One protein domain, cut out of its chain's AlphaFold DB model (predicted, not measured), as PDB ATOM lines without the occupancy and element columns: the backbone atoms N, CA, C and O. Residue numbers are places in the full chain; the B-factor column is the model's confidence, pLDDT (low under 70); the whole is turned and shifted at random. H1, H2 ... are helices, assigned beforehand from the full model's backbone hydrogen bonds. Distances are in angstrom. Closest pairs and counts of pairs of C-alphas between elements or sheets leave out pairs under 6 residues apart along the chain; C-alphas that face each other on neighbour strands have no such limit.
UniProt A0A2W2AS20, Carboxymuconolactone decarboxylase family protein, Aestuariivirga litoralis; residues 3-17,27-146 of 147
ATOM      1  N   ILE A   3     -12.971 -14.059 105.084       89.75
ATOM      2  CA  ILE A   3     -12.733 -14.799 106.332       89.75
ATOM      3  C   ILE A   3     -12.133 -13.932 107.454       89.75
ATOM      4  O   ILE A   3     -12.260 -14.267 108.624       89.75
ATOM      5  N   HIS A   4     -11.525 -12.784 107.126       92.31
ATOM      6  CA  HIS A   4     -10.943 -11.879 108.127       92.31
ATOM      7  C   HIS A   4     -11.998 -11.171 108.978       92.31
ATOM      8  O   HIS A   4     -11.706 -10.838 110.124       92.31
ATOM      9  N   SER A   5     -13.233 -11.042 108.482       92.88
ATOM     10  CA  SER A   5     -14.369 -10.637 109.314       92.88
ATOM     11  C   SER A   5     -14.576 -11.612 110.471       92.88
ATOM     12  O   SER A   5     -14.814 -11.184 111.594       92.88
ATOM     13  N   CYS A   6     -14.409 -12.915 110.227       94.69
ATOM     14  CA  CYS A   6     -14.469 -13.934 111.270       94.69
ATOM     15  C   CYS A   6     -13.192 -13.951 112.114       94.69
ATOM     16  O   CYS A   6     -13.299 -14.020 113.331       94.69
ATOM     17  N   SER A   7     -12.001 -13.811 111.520       93.19
ATOM     18  CA  SER A   7     -10.750 -13.724 112.294       93.19
ATOM     19  C   SER A   7     -10.755 -12.575 113.310       93.19
ATOM     20  O   SER A   7     -10.156 -12.697 114.373       93.19
ATOM     21  N   LEU A   8     -11.411 -11.456 112.979       93.19
ATOM     22  CA  LEU A   8     -11.596 -10.322 113.883       93.19
ATOM     23  C   LEU A   8     -12.796 -10.522 114.818       93.19
ATOM     24  O   LEU A   8     -12.680 -10.332 116.023       93.19
ATOM     25  N   GLY A   9     -13.956 -10.864 114.259       95.19
ATOM     26  CA  GLY A   9     -15.233 -10.825 114.966       95.19
ATOM     27  C   GLY A   9     -15.519 -12.042 115.839       95.19
ATOM     28  O   GLY A   9     -16.149 -11.891 116.876       95.19
ATOM     29  N   ALA A  10     -15.054 -13.235 115.467       95.38
ATOM     30  CA  ALA A  10     -15.289 -14.451 116.245       95.38
ATOM     31  C   ALA A  10     -14.672 -14.422 117.654       95.38
ATOM     32  O   ALA A  10     -15.398 -14.749 118.591       95.38
ATOM     33  N   PRO A  11     -13.400 -14.010 117.860       94.50
ATOM     34  CA  PRO A  11     -12.877 -13.888 119.221       94.50
ATOM     35  C   PRO A  11     -13.653 -12.848 120.040       94.50
ATOM     36  O   PRO A  11     -14.007 -13.132 121.176       94.50
ATOM     37  N   ILE A  12     -14.015 -11.703 119.444       95.94
ATOM     38  CA  ILE A  12     -14.844 -10.680 120.110       95.94
ATOM     39  C   ILE A  12     -16.205 -11.264 120.511       95.94
ATOM     40  O   ILE A  12     -16.651 -11.085 121.638       95.94
ATOM     41  N   LEU A  13     -16.861 -11.991 119.605       95.56
ATOM     42  CA  LEU A  13     -18.146 -12.629 119.877       95.56
ATOM     43  C   LEU A  13     -18.048 -13.622 121.040       95.56
ATOM     44  O   LEU A  13     -18.916 -13.611 121.910       95.56
ATOM     45  N   LEU A  14     -17.016 -14.469 121.063       94.25
ATOM     46  CA  LEU A  14     -16.803 -15.436 122.142       94.25
ATOM     47  C   LEU A  14     -16.536 -14.744 123.486       94.25
ATOM     48  O   LEU A  14     -17.098 -15.159 124.502       94.25
ATOM     49  N   ASP A  15     -15.731 -13.680 123.493       95.50
ATOM     50  CA  ASP A  15     -15.431 -12.904 124.699       95.50
ATOM     51  C   ASP A  15     -16.694 -12.241 125.273       95.50
ATOM     52  O   ASP A  15     -16.987 -12.390 126.464       95.50
ATOM     53  N   GLU A  16     -17.492 -11.583 124.428       97.44
ATOM     54  CA  GLU A  16     -18.736 -10.927 124.845       97.44
ATOM     55  C   GLU A  16     -19.813 -11.939 125.266       97.44
ATOM     56  O   GLU A  16     -20.495 -11.741 126.275       97.44
ATOM     57  N   ALA A  17     -19.944 -13.067 124.558       95.62
ATOM     58  CA  ALA A  17     -20.872 -14.137 124.931       95.62
ATOM     59  C   ALA A  17     -20.526 -14.716 126.310       95.62
ATOM     60  O   ALA A  17     -21.400 -14.863 127.171       95.62
ATOM     61  N   HIS A  27     -21.411 -27.496 118.246       82.88
ATOM     62  CA  HIS A  27     -21.506 -28.209 116.976       82.88
ATOM     63  C   HIS A  27     -21.122 -29.680 117.172       82.88
ATOM     64  O   HIS A  27     -20.174 -29.974 117.908       82.88
ATOM     65  N   PRO A  28     -21.838 -30.633 116.546       84.06
ATOM     66  CA  PRO A  28     -21.424 -32.029 116.574       84.06
ATOM     67  C   PRO A  28     -20.054 -32.185 115.892       84.06
ATOM     68  O   PRO A  28     -19.723 -31.397 115.005       84.06
ATOM     69  N   PRO A  29     -19.259 -33.210 116.249       86.38
ATOM     70  CA  PRO A  29     -18.022 -33.503 115.537       86.38
ATOM     71  C   PRO A  29     -18.289 -33.741 114.045       86.38
ATOM     72  O   PRO A  29     -19.124 -34.571 113.683       86.38
ATOM     73  N   VAL A  30     -17.556 -33.035 113.186       94.25
ATOM     74  CA  VAL A  30     -17.599 -33.190 111.724       94.25
ATOM     75  C   VAL A  30     -16.189 -33.424 111.190       94.25
ATOM     76  O   VAL A  30     -15.208 -33.020 111.811       94.25
ATOM     77  N   ALA A  31     -16.075 -34.080 110.035       95.69
ATOM     78  CA  ALA A  31     -14.788 -34.236 109.365       95.69
ATOM     79  C   ALA A  31     -14.347 -32.906 108.733       95.69
ATOM     80  O   ALA A  31     -15.132 -32.286 108.015       95.69
ATOM     81  N   THR A  32     -13.090 -32.510 108.955       96.12
ATOM     82  CA  THR A  32     -12.526 -31.244 108.451       96.12
ATOM     83  C   THR A  32     -11.208 -31.448 107.685       96.12
ATOM     84  O   THR A  32     -10.164 -30.931 108.090       96.12
ATOM     85  N   PRO A  33     -11.202 -32.235 106.590       95.00
ATOM     86  CA  PRO A  33      -9.970 -32.635 105.912       95.00
ATOM     87  C   PRO A  33      -9.151 -31.472 105.325       95.00
ATOM     88  O   PRO A  33      -7.921 -31.580 105.258       95.00
ATOM     89  N   ALA A  34      -9.769 -30.373 104.882       92.50
ATOM     90  CA  ALA A  34      -9.044 -29.192 104.419       92.50
ATOM     91  C   ALA A  34      -8.382 -28.458 105.590       92.50
ATOM     92  O   ALA A  34      -7.186 -28.158 105.508       92.50
ATOM     93  N   CYS A  35      -9.104 -28.232 106.692       94.00
ATOM     94  CA  CYS A  35      -8.524 -27.650 107.905       94.00
ATOM     95  C   CYS A  35      -7.375 -28.509 108.450       94.00
ATOM     96  O   CYS A  35      -6.307 -27.984 108.772       94.00
ATOM     97  N   ASP A  36      -7.556 -29.829 108.495       94.19
ATOM     98  CA  ASP A  36      -6.553 -30.771 108.997       94.19
ATOM     99  C   ASP A  36      -5.291 -30.753 108.134       94.19
ATOM    100  O   ASP A  36      -4.176 -30.702 108.659       94.19
ATOM    101  N   ARG A  37      -5.448 -30.691 106.805       90.38
ATOM    102  CA  ARG A  37      -4.321 -30.539 105.879       90.38
ATOM    103  C   ARG A  37      -3.589 -29.212 106.087       90.38
ATOM    104  O   ARG A  37      -2.360 -29.182 106.075       90.38
ATOM    105  N   MET A  38      -4.305 -28.106 106.289       88.94
ATOM    106  CA  MET A  38      -3.669 -26.811 106.571       88.94
ATOM    107  C   MET A  38      -2.873 -26.844 107.877       88.94
ATOM    108  O   MET A  38      -1.750 -26.335 107.915       88.94
ATOM    109  N   ARG A  39      -3.409 -27.491 108.921       91.19
ATOM    110  CA  ARG A  39      -2.695 -27.722 110.187       91.19
ATOM    111  C   ARG A  39      -1.445 -28.569 109.979       91.19
ATOM    112  O   ARG A  39      -0.375 -28.164 110.426       91.19
ATOM    113  N   SER A  40      -1.535 -29.681 109.246       89.12
ATOM    114  CA  SER A  40      -0.380 -30.557 109.000       89.12
ATOM    115  C   SER A  40       0.727 -29.886 108.182       89.12
ATOM    116  O   SER A  40       1.894 -30.225 108.339       89.12
ATOM    117  N   MET A  41       0.377 -28.927 107.319       80.81
ATOM    118  CA  MET A  41       1.338 -28.131 106.544       80.81
ATOM    119  C   MET A  41       1.903 -26.928 107.321       80.81
ATOM    120  O   MET A  41       2.692 -26.168 106.765       80.81
ATOM    121  N   GLY A  42       1.483 -26.706 108.573       79.81
ATOM    122  CA  GLY A  42       1.883 -25.535 109.360       79.81
ATOM    123  C   GLY A  42       1.323 -24.208 108.832       79.81
ATOM    124  O   GLY A  42       1.826 -23.146 109.187       79.81
ATOM    125  N   GLN A  43       0.294 -24.262 107.983       79.94
ATOM    126  CA  GLN A  43      -0.342 -23.094 107.360       79.94
ATOM    127  C   GLN A  43      -1.601 -22.631 108.101       79.94
ATOM    128  O   GLN A  43      -2.243 -21.660 107.697       79.94
ATOM    129  N   TRP A  44      -1.963 -23.318 109.185       88.06
ATOM    130  CA  TRP A  44      -3.060 -22.910 110.051       88.06
ATOM    131  C   TRP A  44      -2.710 -21.639 110.829       88.06
ATOM    132  O   TRP A  44      -1.652 -21.547 111.452       88.06
ATOM    133  N   ASN A  45      -3.612 -20.662 110.809       87.06
ATOM    134  CA  ASN A  45      -3.499 -19.447 111.605       87.06
ATOM    135  C   ASN A  45      -4.368 -19.585 112.857       87.06
ATOM    136  O   ASN A  45      -5.559 -19.848 112.742       87.06
ATOM    137  N   THR A  46      -3.808 -19.344 114.041       89.19
ATOM    138  CA  THR A  46      -4.551 -19.403 115.313       89.19
ATOM    139  C   THR A  46      -5.694 -18.388 115.382       89.19
ATOM    140  O   THR A  46      -6.664 -18.591 116.101       89.19
ATOM    141  N   ALA A  47      -5.647 -17.318 114.579       88.06
ATOM    142  CA  ALA A  47      -6.781 -16.406 114.408       88.06
ATOM    143  C   ALA A  47      -8.033 -17.091 113.818       88.06
ATOM    144  O   ALA A  47      -9.095 -16.479 113.764       88.06
ATOM    145  N   TRP A  48      -7.909 -18.333 113.345       92.81
ATOM    146  CA  TRP A  48      -9.009 -19.134 112.822       92.81
ATOM    147  C   TRP A  48      -9.638 -20.071 113.849       92.81
ATOM    148  O   TRP A  48     -10.739 -20.562 113.611       92.81
ATOM    149  N   ASP A  49      -8.993 -20.283 114.998       94.00
ATOM    150  CA  ASP A  49      -9.524 -21.140 116.062       94.00
ATOM    151  C   ASP A  49     -10.903 -20.673 116.563       94.00
ATOM    152  O   ASP A  49     -11.795 -21.516 116.641       94.00
ATOM    153  N   PRO A  50     -11.154 -19.366 116.799       94.62
ATOM    154  CA  PRO A  50     -12.447 -18.906 117.307       94.62
ATOM    155  C   PRO A  50     -13.626 -19.231 116.387       94.62
ATOM    156  O   PRO A  50     -14.670 -19.681 116.844       94.62
ATOM    157  N   PHE A  51     -13.483 -19.022 115.075       94.00
ATOM    158  CA  PHE A  51     -14.577 -19.340 114.157       94.00
ATOM    159  C   PHE A  51     -14.638 -20.826 113.795       94.00
ATOM    160  O   PHE A  51     -15.714 -21.307 113.457       94.00
ATOM    161  N   PHE A  52     -13.533 -21.565 113.932       94.62
ATOM    162  CA  PHE A  52     -13.565 -23.024 113.880       94.62
ATOM    163  C   PHE A  52     -14.334 -23.612 115.070       94.62
ATOM    164  O   PHE A  52     -15.103 -24.544 114.880       94.62
ATOM    165  N   GLU A  53     -14.165 -23.063 116.277       92.69
ATOM    166  CA  GLU A  53     -14.950 -23.439 117.463       92.69
ATOM    167  C   GLU A  53     -16.438 -23.122 117.271       92.69
ATOM    168  O   GLU A  53     -17.295 -23.946 117.593       92.69
ATOM    169  N   LEU A  54     -16.736 -21.947 116.708       93.56
ATOM    170  CA  LEU A  54     -18.107 -21.507 116.467       93.56
ATOM    171  C   LEU A  54     -18.824 -22.299 115.376       93.56
ATOM    172  O   LEU A  54     -20.020 -22.488 115.526       93.56
ATOM    173  N   ASP A  55     -18.158 -22.717 114.296       94.50
ATOM    174  CA  ASP A  55     -18.745 -23.562 113.244       94.50
ATOM    175  C   ASP A  55     -17.642 -24.310 112.456       94.50
ATOM    176  O   ASP A  55     -17.077 -23.786 111.480       94.50
ATOM    177  N   PRO A  56     -17.315 -25.556 112.850       94.81
ATOM    178  CA  PRO A  56     -16.270 -26.335 112.193       94.81
ATOM    179  C   PRO A  56     -16.604 -26.693 110.738       94.81
ATOM    180  O   PRO A  56     -15.705 -26.747 109.897       94.81
ATOM    181  N   LEU A  57     -17.884 -26.938 110.425       95.06
ATOM    182  CA  LEU A  57     -18.307 -27.365 109.090       95.06
ATOM    183  C   LEU A  57     -18.220 -26.207 108.099       95.06
ATOM    184  O   LEU A  57     -17.684 -26.370 107.001       95.06
ATOM    185  N   TRP A  58     -18.720 -25.035 108.487       94.00
ATOM    186  CA  TRP A  58     -18.590 -23.835 107.671       94.00
ATOM    187  C   TRP A  58     -17.118 -23.473 107.468       94.00
ATOM    188  O   TRP A  58     -16.696 -23.190 106.344       94.00
ATOM    189  N   THR A  59     -16.311 -23.560 108.528       94.44
ATOM    190  CA  THR A  59     -14.872 -23.289 108.439       94.44
ATOM    191  C   THR A  59     -14.186 -24.221 107.443       94.44
ATOM    192  O   THR A  59     -13.443 -23.750 106.580       94.44
ATOM    193  N   GLU A  60     -14.477 -25.522 107.498       94.38
ATOM    194  CA  GLU A  60     -13.983 -26.504 106.529       94.38
ATOM    195  C   GLU A  60     -14.357 -26.132 105.092       94.38
ATOM    196  O   GLU A  60     -13.496 -26.136 104.213       94.38
ATOM    197  N   GLN A  61     -15.613 -25.755 104.842       93.50
ATOM    198  CA  GLN A  61     -16.078 -25.380 103.504       93.50
ATOM    199  C   GLN A  61     -15.342 -24.150 102.958       93.50
ATOM    200  O   GLN A  61     -14.934 -24.136 101.793       93.50
ATOM    201  N   VAL A  62     -15.119 -23.134 103.798       92.00
ATOM    202  CA  VAL A  62     -14.361 -21.934 103.417       92.00
ATOM    203  C   VAL A  62     -12.902 -22.279 103.112       92.00
ATOM    204  O   VAL A  62     -12.362 -21.825 102.098       92.00
ATOM    205  N   MET A  63     -12.261 -23.099 103.949       91.31
ATOM    206  CA  MET A  63     -10.868 -23.506 103.741       91.31
ATOM    207  C   MET A  63     -10.708 -24.379 102.496       91.31
ATOM    208  O   MET A  63      -9.786 -24.158 101.710       91.31
ATOM    209  N   ALA A  64     -11.624 -25.321 102.263       91.00
ATOM    210  CA  ALA A  64     -11.628 -26.175 101.080       91.00
ATOM    211  C   ALA A  64     -11.747 -25.354  99.784       91.00
ATOM    212  O   ALA A  64     -11.018 -25.616  98.825       91.00
ATOM    213  N   ALA A  65     -12.597 -24.321  99.775       87.81
ATOM    214  CA  ALA A  65     -12.735 -23.419  98.635       87.81
ATOM    215  C   ALA A  65     -11.435 -22.646  98.333       87.81
ATOM    216  O   ALA A  65     -11.074 -22.473  97.170       87.81
ATOM    217  N   GLY A  66     -10.704 -22.211  99.366       82.19
ATOM    218  CA  GLY A  66      -9.423 -21.512  99.205       82.19
ATOM    219  C   GLY A  66      -8.244 -22.428  98.850       82.19
ATOM    220  O   GLY A  66      -7.344 -22.024  98.109       82.19
ATOM    221  N   ALA A  67      -8.247 -23.671  99.339       81.69
ATOM    222  CA  ALA A  67      -7.142 -24.617  99.182       81.69
ATOM    223  C   ALA A  67      -6.840 -24.958  97.714       81.69
ATOM    224  O   ALA A  67      -5.681 -25.182  97.361       81.69
ATOM    225  N   ALA A  68      -7.857 -24.948  96.847       79.31
ATOM    226  CA  ALA A  68      -7.696 -25.223  95.420       79.31
ATOM    227  C   ALA A  68      -6.747 -24.232  94.721       79.31
ATOM    228  O   ALA A  68      -6.014 -24.626  93.817       79.31
ATOM    229  N   ILE A  69      -6.705 -22.971  95.166       80.19
ATOM    230  CA  ILE A  69      -5.831 -21.944  94.578       80.19
ATOM    231  C   ILE A  69      -4.365 -22.290  94.854       80.19
ATOM    232  O   ILE A  69      -3.559 -22.344  93.927       80.19
ATOM    233  N   TYR A  70      -4.036 -22.604  96.107       78.50
ATOM    234  CA  TYR A  70      -2.684 -23.008  96.504       78.50
ATOM    235  C   TYR A  70      -2.267 -24.344  95.873       78.50
ATOM    236  O   TYR A  70      -1.110 -24.515  95.501       78.50
ATOM    237  N   ALA A  71      -3.207 -25.281  95.709       79.75
ATOM    238  CA  ALA A  71      -2.945 -26.583  95.098       79.75
ATOM    239  C   ALA A  71      -2.808 -26.538  93.564       79.75
ATOM    240  O   ALA A  71      -2.319 -27.499  92.976       79.75
ATOM    241  N   SER A  72      -3.231 -25.449  92.912       82.62
ATOM    242  CA  SER A  72      -3.246 -25.345  91.446       82.62
ATOM    243  C   SER A  72      -1.854 -25.345  90.806       82.62
ATOM    244  O   SER A  72      -1.728 -25.671  89.628       82.62
ATOM    245  N   GLY A  73      -0.814 -24.960  91.557       83.94
ATOM    246  CA  GLY A  73       0.561 -24.848  91.057       83.94
ATOM    247  C   GLY A  73       0.785 -23.729  90.033       83.94
ATOM    248  O   GLY A  73       1.871 -23.643  89.470       83.94
ATOM    249  N   VAL A  74      -0.216 -22.872  89.790       92.56
ATOM    250  CA  VAL A  74      -0.124 -21.749  88.837       92.56
ATOM    251  C   VAL A  74       0.907 -20.711  89.286       92.56
ATOM    252  O   VAL A  74       1.603 -20.137  88.456       92.56
ATOM    253  N   PHE A  75       1.016 -20.497  90.595       92.12
ATOM    254  CA  PHE A  75       1.972 -19.587  91.212       92.12
ATOM    255  C   PHE A  75       2.965 -20.374  92.066       92.12
ATOM    256  O   PHE A  75       2.601 -21.349  92.732       92.12
ATOM    257  N   SER A  76       4.213 -19.916  92.103       93.81
ATOM    258  CA  SER A  76       5.180 -20.368  93.101       93.81
ATOM    259  C   SER A  76       4.736 -19.974  94.514       93.81
ATOM    260  O   SER A  76       3.957 -19.038  94.709       93.81
ATOM    261  N   ALA A  77       5.286 -20.644  95.531       91.31
ATOM    262  CA  ALA A  77       5.027 -20.285  96.927       91.31
ATOM    263  C   ALA A  77       5.369 -18.811  97.211       91.31
ATOM    264  O   ALA A  77       4.599 -18.117  97.866       91.31
ATOM    265  N   LYS A  78       6.478 -18.304  96.653       96.00
ATOM    266  CA  LYS A  78       6.868 -16.895  96.791       96.00
ATOM    267  C   LYS A  78       5.806 -15.953  96.216       96.00
ATOM    268  O   LYS A  78       5.417 -14.997  96.879       96.00
ATOM    269  N   GLU A  79       5.328 -16.222  95.004       96.00
ATOM    270  CA  GLU A  79       4.314 -15.390  94.341       96.00
ATOM    271  C   GLU A  79       2.980 -15.410  95.089       96.00
ATOM    272  O   GLU A  79       2.388 -14.352  95.296       96.00
ATOM    273  N   MET A  80       2.543 -16.582  95.562       93.38
ATOM    274  CA  MET A  80       1.333 -16.709  96.381       93.38
ATOM    275  C   MET A  80       1.398 -15.840  97.639       93.38
ATOM    276  O   MET A  80       0.423 -15.169  97.988       93.38
ATOM    277  N   GLU A  81       2.548 -15.819  98.311       94.88
ATOM    278  CA  GLU A  81       2.733 -15.017  99.517       94.88
ATOM    279  C   GLU A  81       2.825 -13.518  99.198       94.88
ATOM    280  O   GLU A  81       2.192 -12.719  99.883       94.88
ATOM    281  N   LEU A  82       3.513 -13.116  98.123       97.88
ATOM    282  CA  LEU A  82       3.555 -11.713  97.678       97.88
ATOM    283  C   LEU A  82       2.163 -11.183  97.289       97.88
ATOM    284  O   LEU A  82       1.807 -10.067  97.673       97.88
ATOM    285  N   LEU A  83       1.348 -11.988  96.600       95.62
ATOM    286  CA  LEU A  83      -0.052 -11.659  96.299       95.62
ATOM    287  C   LEU A  83      -0.890 -11.535  97.575       95.62
ATOM    288  O   LEU A  83      -1.692 -10.610  97.709       95.62
ATOM    289  N   SER A  84      -0.678 -12.432  98.537       94.25
ATOM    290  CA  SER A  84      -1.385 -12.388  99.818       94.25
ATOM    291  C   SER A  84      -0.990 -11.164 100.657       94.25
ATOM    292  O   SER A  84      -1.850 -10.562 101.299       94.25
ATOM    293  N   ILE A  85       0.276 -10.725 100.596       97.00
ATOM    294  CA  ILE A  85       0.723  -9.449 101.183       97.00
ATOM    295  C   ILE A  85      -0.004  -8.277 100.525       97.00
ATOM    296  O   ILE A  85      -0.515  -7.424 101.244       97.00
ATOM    297  N   ALA A  86      -0.067  -8.232  99.188       96.50
ATOM    298  CA  ALA A  86      -0.734  -7.150  98.461       96.50
ATOM    299  C   ALA A  86      -2.209  -7.020  98.868       96.50
ATOM    300  O   ALA A  86      -2.707  -5.913  99.077       96.50
ATOM    301  N   PHE A  87      -2.881  -8.163  99.027       93.75
ATOM    302  CA  PHE A  87      -4.254  -8.218  99.502       93.75
ATOM    303  C   PHE A  87      -4.389  -7.659 100.924       93.75
ATOM    304  O   PHE A  87      -5.134  -6.703 101.137       93.75
ATOM    305  N   ASP A  88      -3.644  -8.205 101.888       95.00
ATOM    306  CA  ASP A  88      -3.787  -7.825 103.298       95.00
ATOM    307  C   ASP A  88      -3.294  -6.413 103.611       95.00
ATOM    308  O   ASP A  88      -3.856  -5.746 104.478       95.00
ATOM    309  N   ALA A  89      -2.268  -5.937 102.906       96.50
ATOM    310  CA  ALA A  89      -1.698  -4.607 103.104       96.50
ATOM    311  C   ALA A  89      -2.423  -3.498 102.321       96.50
ATOM    312  O   ALA A  89      -2.088  -2.326 102.499       96.50
ATOM    313  N   SER A  90      -3.393  -3.834 101.459       94.69
ATOM    314  CA  SER A  90      -4.182  -2.839 100.724       94.69
ATOM    315  C   SER A  90      -4.803  -1.807 101.671       94.69
ATOM    316  O   SER A  90      -5.319  -2.174 102.726       94.69
ATOM    317  N   TYR A  91      -4.825  -0.527 101.284       91.25
ATOM    318  CA  TYR A  91      -5.384   0.555 102.111       91.25
ATOM    319  C   TYR A  91      -6.886   0.386 102.399       91.25
ATOM    320  O   TYR A  91      -7.396   0.914 103.382       91.25
ATOM    321  N   THR A  92      -7.592  -0.376 101.563       92.00
ATOM    322  CA  THR A  92      -9.009  -0.716 101.738       92.00
ATOM    323  C   THR A  92      -9.251  -1.860 102.726       92.00
ATOM    324  O   THR A  92     -10.403  -2.170 103.017       92.00
ATOM    325  N   HIS A  93      -8.193  -2.503 103.228       94.00
ATOM    326  CA  HIS A  93      -8.286  -3.708 104.060       94.00
ATOM    327  C   HIS A  93      -7.385  -3.642 105.300       94.00
ATOM    328  O   HIS A  93      -7.870  -3.788 106.418       94.00
ATOM    329  N   MET A  94      -6.090  -3.355 105.128       94.12
ATOM    330  CA  MET A  94      -5.098  -3.128 106.193       94.12
ATOM    331  C   MET A  94      -5.102  -4.185 107.315       94.12
ATOM    332  O   MET A  94      -4.997  -3.870 108.506       94.12
ATOM    333  N   TYR A  95      -5.195  -5.463 106.955       93.94
ATOM    334  CA  TYR A  95      -5.261  -6.561 107.913       93.94
ATOM    335  C   TYR A  95      -3.868  -6.991 108.403       93.94
ATOM    336  O   TYR A  95      -3.269  -7.967 107.942       93.94
ATOM    337  N   ALA A  96      -3.367  -6.276 109.413       93.56
ATOM    338  CA  ALA A  96      -2.016  -6.448 109.952       93.56
ATOM    339  C   ALA A  96      -1.622  -7.889 110.362       93.56
ATOM    340  O   ALA A  96      -0.473  -8.271 110.102       93.56
ATOM    341  N   PRO A  97      -2.492  -8.717 110.987       91.12
ATOM    342  CA  PRO A  97      -2.123 -10.087 111.347       91.12
ATOM    343  C   PRO A  97      -1.774 -10.940 110.123       91.12
ATOM    344  O   PRO A  97      -0.774 -11.665 110.133       91.12
ATOM    345  N   GLY A  98      -2.569 -10.825 109.059       91.31
ATOM    346  CA  GLY A  98      -2.342 -11.529 107.803       91.31
ATOM    347  C   GLY A  98      -1.110 -11.002 107.073       91.31
ATOM    348  O   GLY A  98      -0.225 -11.797 106.752       91.31
ATOM    349  N   THR A  99      -0.947  -9.676 106.970       95.44
ATOM    350  CA  THR A  99       0.262  -9.052 106.402       95.44
ATOM    351  C   THR A  99       1.533  -9.576 107.071       95.44
ATOM    352  O   THR A  99       2.474  -9.990 106.396       95.44
ATOM    353  N   ARG A 100       1.567  -9.625 108.408       95.00
ATOM    354  CA  ARG A 100       2.725 -10.132 109.160       95.00
ATOM    355  C   ARG A 100       3.024 -11.596 108.838       95.00
ATOM    356  O   ARG A 100       4.191 -11.957 108.679       95.00
ATOM    357  N   ARG A 101       1.989 -12.438 108.788       92.19
ATOM    358  CA  ARG A 101       2.123 -13.866 108.480       92.19
ATOM    359  C   ARG A 101       2.671 -14.070 107.071       92.19
ATOM    360  O   ARG A 101       3.651 -14.789 106.912       92.19
ATOM    361  N   HIS A 102       2.094 -13.390 106.088       94.56
ATOM    362  CA  HIS A 102       2.483 -13.533 104.690       94.56
ATOM    363  C   HIS A 102       3.872 -12.960 104.395       94.56
ATOM    364  O   HIS A 102       4.632 -13.581 103.664       94.56
ATOM    365  N   ILE A 103       4.286 -11.860 105.042       97.69
ATOM    366  CA  ILE A 103       5.681 -11.384 104.961       97.69
ATOM    367  C   ILE A 103       6.649 -12.460 105.466       97.69
ATOM    368  O   ILE A 103       7.645 -12.746 104.807       97.69
ATOM    369  N   ARG A 104       6.361 -13.097 106.608       95.88
ATOM    370  CA  ARG A 104       7.208 -14.177 107.139       95.88
ATOM    371  C   ARG A 104       7.308 -15.347 106.157       95.88
ATOM    372  O   ARG A 104       8.413 -15.826 105.911       95.88
ATOM    373  N   SER A 105       6.180 -15.791 105.607       94.06
ATOM    374  CA  SER A 105       6.135 -16.898 104.649       94.06
ATOM    375  C   SER A 105       6.824 -16.555 103.325       94.06
ATOM    376  O   SER A 105       7.582 -17.376 102.817       94.06
ATOM    377  N   ALA A 106       6.648 -15.336 102.803       97.19
ATOM    378  CA  ALA A 106       7.327 -14.864 101.596       97.19
ATOM    379  C   ALA A 106       8.851 -14.895 101.765       97.19
ATOM    380  O   ALA A 106       9.555 -15.432 100.912       97.19
ATOM    381  N   LEU A 107       9.361 -14.377 102.889       98.31
ATOM    382  CA  LEU A 107      10.793 -14.402 103.203       98.31
ATOM    383  C   LEU A 107      11.314 -15.843 103.330       98.31
ATOM    384  O   LEU A 107      12.375 -16.162 102.799       98.31
ATOM    385  N   ALA A 108      10.551 -16.736 103.969       96.56
ATOM    386  CA  ALA A 108      10.892 -18.159 104.054       96.56
ATOM    387  C   ALA A 108      10.897 -18.854 102.676       96.56
ATOM    388  O   ALA A 108      11.677 -19.778 102.459       96.56
ATOM    389  N   ALA A 109      10.073 -18.384 101.736       96.00
ATOM    390  CA  ALA A 109      10.040 -18.829 100.344       96.00
ATOM    391  C   ALA A 109      11.096 -18.143  99.448       96.00
ATOM    392  O   ALA A 109      11.099 -18.356  98.234       96.00
ATOM    393  N   GLY A 110      11.992 -17.332 100.022       98.19
ATOM    394  CA  GLY A 110      13.099 -16.690  99.313       98.19
ATOM    395  C   GLY A 110      12.783 -15.316  98.718       98.19
ATOM    396  O   GLY A 110      13.527 -14.863  97.850       98.19
ATOM    397  N   ALA A 111      11.703 -14.654  99.146       98.62
ATOM    398  CA  ALA A 111      11.479 -13.255  98.792       98.62
ATOM    399  C   ALA A 111      12.532 -12.341  99.422       98.62
ATOM    400  O   ALA A 111      12.943 -12.554 100.566       98.62
ATOM    401  N   THR A 112      12.930 -11.292  98.706       98.81
ATOM    402  CA  THR A 112      13.789 -10.248  99.275       98.81
ATOM    403  C   THR A 112      12.969  -9.161  99.967       98.81
ATOM    404  O   THR A 112      11.765  -8.999  99.739       98.81
ATOM    405  N   VAL A 113      13.630  -8.373 100.816       98.62
ATOM    406  CA  VAL A 113      13.006  -7.200 101.445       98.62
ATOM    407  C   VAL A 113      12.571  -6.190 100.380       98.62
ATOM    408  O   VAL A 113      11.511  -5.581 100.508       98.62
ATOM    409  N   GLU A 114      13.343  -6.046  99.304       98.75
ATOM    410  CA  GLU A 114      13.045  -5.164  98.175       98.75
ATOM    411  C   GLU A 114      11.785  -5.606  97.426       98.75
ATOM    412  O   GLU A 114      10.964  -4.752  97.088       98.75
ATOM    413  N   GLU A 115      11.597  -6.912  97.203       98.69
ATOM    414  CA  GLU A 115      10.377  -7.459  96.593       98.69
ATOM    415  C   GLU A 115       9.152  -7.181  97.475       98.69
ATOM    416  O   GLU A 115       8.150  -6.648  96.998       98.69
ATOM    417  N   VAL A 116       9.244  -7.458  98.780       98.69
ATOM    418  CA  VAL A 116       8.152  -7.178  99.728       98.69
ATOM    419  C   VAL A 116       7.837  -5.680  99.777       98.69
ATOM    420  O   VAL A 116       6.675  -5.282  99.713       98.69
ATOM    421  N   PHE A 117       8.856  -4.823  99.845       98.56
ATOM    422  CA  PHE A 117       8.651  -3.377  99.868       98.56
ATOM    423  C   PHE A 117       8.112  -2.844  98.532       98.56
ATOM    424  O   PHE A 117       7.362  -1.868  98.519       98.56
ATOM    425  N   ALA A 118       8.429  -3.486  97.404       98.50
ATOM    426  CA  ALA A 118       7.810  -3.177  96.119       98.50
ATOM    427  C   ALA A 118       6.296  -3.419  96.144       98.50
ATOM    428  O   ALA A 118       5.552  -2.541  95.706       98.50
ATOM    429  N   ILE A 119       5.837  -4.527  96.735       98.12
ATOM    430  CA  ILE A 119       4.404  -4.786  96.937       98.12
ATOM    431  C   ILE A 119       3.755  -3.691  97.794       98.12
ATOM    432  O   ILE A 119       2.721  -3.147  97.414       98.12
ATOM    433  N   LEU A 120       4.383  -3.290  98.902       97.56
ATOM    434  CA  LEU A 120       3.840  -2.225  99.756       97.56
ATOM    435  C   LEU A 120       3.746  -0.874  99.028       97.56
ATOM    436  O   LEU A 120       2.762  -0.152  99.190       97.56
ATOM    437  N   LYS A 121       4.725  -0.536  98.179       96.56
ATOM    438  CA  LYS A 121       4.663   0.664  97.325       96.56
ATOM    439  C   LYS A 121       3.505   0.602  96.327       96.56
ATOM    440  O   LYS A 121       2.874   1.629  96.088       96.56
ATOM    441  N   ILE A 122       3.202  -0.577  95.780       95.62
ATOM    442  CA  ILE A 122       2.024  -0.772  94.920       95.62
ATOM    443  C   ILE A 122       0.743  -0.485  95.716       95.62
ATOM    444  O   ILE A 122      -0.101   0.266  95.233       95.62
ATOM    445  N   CYS A 123       0.623  -0.972  96.956       94.62
ATOM    446  CA  CYS A 123      -0.532  -0.678  97.815       94.62
ATOM    447  C   CYS A 123      -0.733   0.825  98.067       94.62
ATOM    448  O   CYS A 123      -1.872   1.289  98.088       94.62
ATOM    449  N   VAL A 124       0.353   1.593  98.208       92.56
ATOM    450  CA  VAL A 124       0.295   3.063  98.315       92.56
ATOM    451  C   VAL A 124      -0.176   3.696  97.005       92.56
ATOM    452  O   VAL A 124      -1.032   4.579  97.025       92.56
ATOM    453  N   ALA A 125       0.346   3.238  95.864       90.38
ATOM    454  CA  ALA A 125      -0.020   3.768  94.552       90.38
ATOM    455  C   ALA A 125      -1.511   3.570  94.225       90.38
ATOM    456  O   ALA A 125      -2.108   4.452  93.613       90.38
ATOM    457  N   MET A 126      -2.135   2.480  94.693       87.06
ATOM    458  CA  MET A 126      -3.585   2.270  94.552       87.06
ATOM    459  C   MET A 126      -4.415   3.394  95.198       87.06
ATOM    460  O   MET A 126      -5.507   3.700  94.732       87.06
ATOM    461  N   GLY A 127      -3.908   4.059  96.242       81.19
ATOM    462  CA  GLY A 127      -4.588   5.210  96.848       81.19
ATOM    463  C   GLY A 127      -4.639   6.441  95.934       81.19
ATOM    464  O   GLY A 127      -5.552   7.257  96.040       81.19
ATOM    465  N   ALA A 128      -3.699   6.569  94.992       83.62
ATOM    466  CA  ALA A 128      -3.709   7.650  94.009       83.62
ATOM    467  C   ALA A 128      -4.765   7.442  92.908       83.62
ATOM    468  O   ALA A 128      -5.105   8.392  92.205       83.62
ATOM    469  N   GLU A 129      -5.330   6.238  92.768       84.06
ATOM    470  CA  GLU A 129      -6.354   5.932  91.762       84.06
ATOM    471  C   GLU A 129      -7.628   6.769  91.949       84.06
ATOM    472  O   GLU A 129      -8.274   7.150  90.973       84.06
ATOM    473  N   THR A 130      -7.934   7.181  93.185       83.19
ATOM    474  CA  THR A 130      -9.020   8.131  93.462       83.19
ATOM    475  C   THR A 130      -8.837   9.454  92.713       83.19
ATOM    476  O   THR A 130      -9.820  10.025  92.248       83.19
ATOM    477  N   LEU A 131      -7.600   9.933  92.539       86.94
ATOM    478  CA  LEU A 131      -7.327  11.167  91.795       86.94
ATOM    479  C   LEU A 131      -7.584  10.994  90.297       86.94
ATOM    480  O   LEU A 131      -8.125  11.901  89.669       86.94
ATOM    481  N   ASN A 132      -7.265   9.822  89.743       88.00
ATOM    482  CA  ASN A 132      -7.532   9.520  88.335       88.00
ATOM    483  C   ASN A 132      -9.034   9.551  88.017       88.00
ATOM    484  O   ASN A 132      -9.407   9.941  86.915       88.00
ATOM    485  N   LEU A 133      -9.886   9.182  88.979       89.88
ATOM    486  CA  LEU A 133     -11.342   9.288  88.851       89.88
ATOM    487  C   LEU A 133     -11.854  10.709  89.135       89.88
ATOM    488  O   LEU A 133     -12.719  11.208  88.423       89.88
ATOM    489  N   ALA A 134     -11.330  11.370  90.171       89.75
ATOM    490  CA  ALA A 134     -11.850  12.652  90.642       89.75
ATOM    491  C   ALA A 134     -11.479  13.842  89.743       89.75
ATOM    492  O   ALA A 134     -12.281  14.762  89.597       89.75
ATOM    493  N   ILE A 135     -10.282  13.849  89.145       94.50
ATOM    494  CA  ILE A 135      -9.808  14.978  88.327       94.50
ATOM    495  C   ILE A 135     -10.694  15.206  87.086       94.50
ATOM    496  O   ILE A 135     -11.108  16.350  86.886       94.50
ATOM    497  N   PRO A 136     -11.036  14.182  86.274       92.75
ATOM    498  CA  PRO A 136     -11.948  14.360  85.142       92.75
ATOM    499  C   PRO A 136     -13.337  14.860  85.560       92.75
ATOM    500  O   PRO A 136     -13.837  15.815  84.977       92.75
ATOM    501  N   LEU A 137     -13.913  14.290  86.625       92.88
ATOM    502  CA  LEU A 137     -15.226  14.699  87.141       92.88
ATOM    503  C   LEU A 137     -15.242  16.163  87.602       92.88
ATOM    504  O   LEU A 137     -16.213  16.883  87.375       92.88
ATOM    505  N   LEU A 138     -14.161  16.621  88.241       92.69
ATOM    506  CA  LEU A 138     -14.027  18.017  88.650       92.69
ATOM    507  C   LEU A 138     -13.936  18.956  87.437       92.69
ATOM    508  O   LEU A 138     -14.496  20.051  87.473       92.69
ATOM    509  N   ALA A 139     -13.244  18.536  86.374       93.00
ATOM    510  CA  ALA A 139     -13.154  19.304  85.138       93.00
ATOM    511  C   ALA A 139     -14.520  19.428  84.439       93.00
ATOM    512  O   ALA A 139     -14.881  20.532  84.034       93.00
ATOM    513  N   GLU A 140     -15.292  18.338  84.367       92.25
ATOM    514  CA  GLU A 140     -16.659  18.320  83.816       92.25
ATOM    515  C   GLU A 140     -17.607  19.239  84.605       92.25
ATOM    516  O   GLU A 140     -18.265  20.110  84.032       92.25
ATOM    517  N   ALA A 141     -17.608  19.136  85.938       89.25
ATOM    518  CA  ALA A 141     -18.444  19.984  86.789       89.25
ATOM    519  C   ALA A 141     -18.098  21.482  86.663       89.25
ATOM    520  O   ALA A 141     -18.977  22.341  86.751       89.25
ATOM    521  N   GLY A 142     -16.818  21.807  86.455       84.12
ATOM    522  CA  GLY A 142     -16.359  23.178  86.238       84.12
ATOM    523  C   GLY A 142     -16.776  23.759  84.884       84.12
ATOM    524  O   GLY A 142     -17.053  24.956  84.809       84.12
ATOM    525  N   SER A 143     -16.849  22.940  83.829       78.44
ATOM    526  CA  SER A 143     -17.353  23.382  82.521       78.44
ATOM    527  C   SER A 143     -18.860  23.625  82.517       78.44
ATOM    528  O   SER A 143     -19.302  24.590  81.897       78.44
ATOM    529  N   ASP A 144     -19.634  22.818  83.244       71.56
ATOM    530  CA  ASP A 144     -21.095  22.958  83.314       71.56
ATOM    531  C   ASP A 144     -21.533  24.189  84.122       71.56
ATOM    532  O   ASP A 144     -22.570  24.781  83.844       71.56
ATOM    533  N   ALA A 145     -20.734  24.615  85.103       61.72
ATOM    534  CA  ALA A 145     -21.006  25.815  85.899       61.72
ATOM    535  C   ALA A 145     -20.715  27.139  85.159       61.72
ATOM    536  O   ALA A 145     -21.039  28.212  85.675       61.72
ATOM    537  N   ALA A 146     -20.067  27.080  83.992       59.34
ATOM    538  CA  ALA A 146     -19.648  28.243  83.208       59.34
ATOM    539  C   ALA A 146     -20.539  28.530  81.978       59.34
ATOM    540  O   ALA A 146     -20.247  29.481  81.246       59.34
TER     541      ALA A 146
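What this domain is: This is residues 3 to 17 and 27 to 146 of the 147 residues of the protein "Carboxymuconolactone decarboxylase family protein" of Aestuariivirga litoralis (UniProt A0A2W2AS20). What is the main shape? A helical hairpin of H5 and H6, with H7 packed on H5, adjoins a looser group of two steeply tilted helix pairs, H1 with H3 and H2 with H4, while residues 128 to 146, of which 129 to 144 belong to H8, stick out as an arm. What builds it? The printed part has 135 residues with eight named helices, H1 to H8 in chain order, and no named strand: all helix. How spread is it? It is loose, radius of gyration of the C-alphas 19.7 A, spanning 70 by 41 by 26 A.

How they stand to each other: How do the first helices meet? H1, residues 3 to 17, touches H3, residues 46 to 54, at a steep tilt of 62 degrees, closest C-alphas Ser 7 and Ala 47, 5.2 A. H2, residues 33 to 40, touches H4, residues 56 to 71, closest C-alphas Ala 34 and Ala 64, 5.2 A. What follows? H5, residues 77 to 89, H6, residues 96 to 108, and H7, residues 113 to 127, form an up-and-down bundle, each running against the one before. H5 and H6, a hairpin, touch at a shallow tilt of 21 degrees, closest C-alphas Glu 81 and Ala 106, 5.0 A; H7 touches H5, closest C-alphas Ala 86 and Ile 119, 5.9 A. H8, residues 129 to 144, meets H7 only through their link. Are the backbones complete? Every O i to N i+4 pair is within hydrogen-bond range in H2, H5 and H6; H1 has 9 of 11, H3 3 of 5, H4 9 of 12, H7 10 of 11, H8 10 of 12.

Where its parts are: Where are the ends? H1 begins at C-alpha 3 (-12.733, -14.799, 106.332); H8 ends at C-alpha 144 (-21.095, 22.958, 83.314). Which are longer? H4 measures 21.7 A, H7 22.0 A and H8 24.1 A.

The domain as a whole: Is anything missing? Residues 18 to 26 are cut out, with C-alphas 17 and 27 16.2 A apart. Where is confidence low? Residues 145 to 146 are under 70.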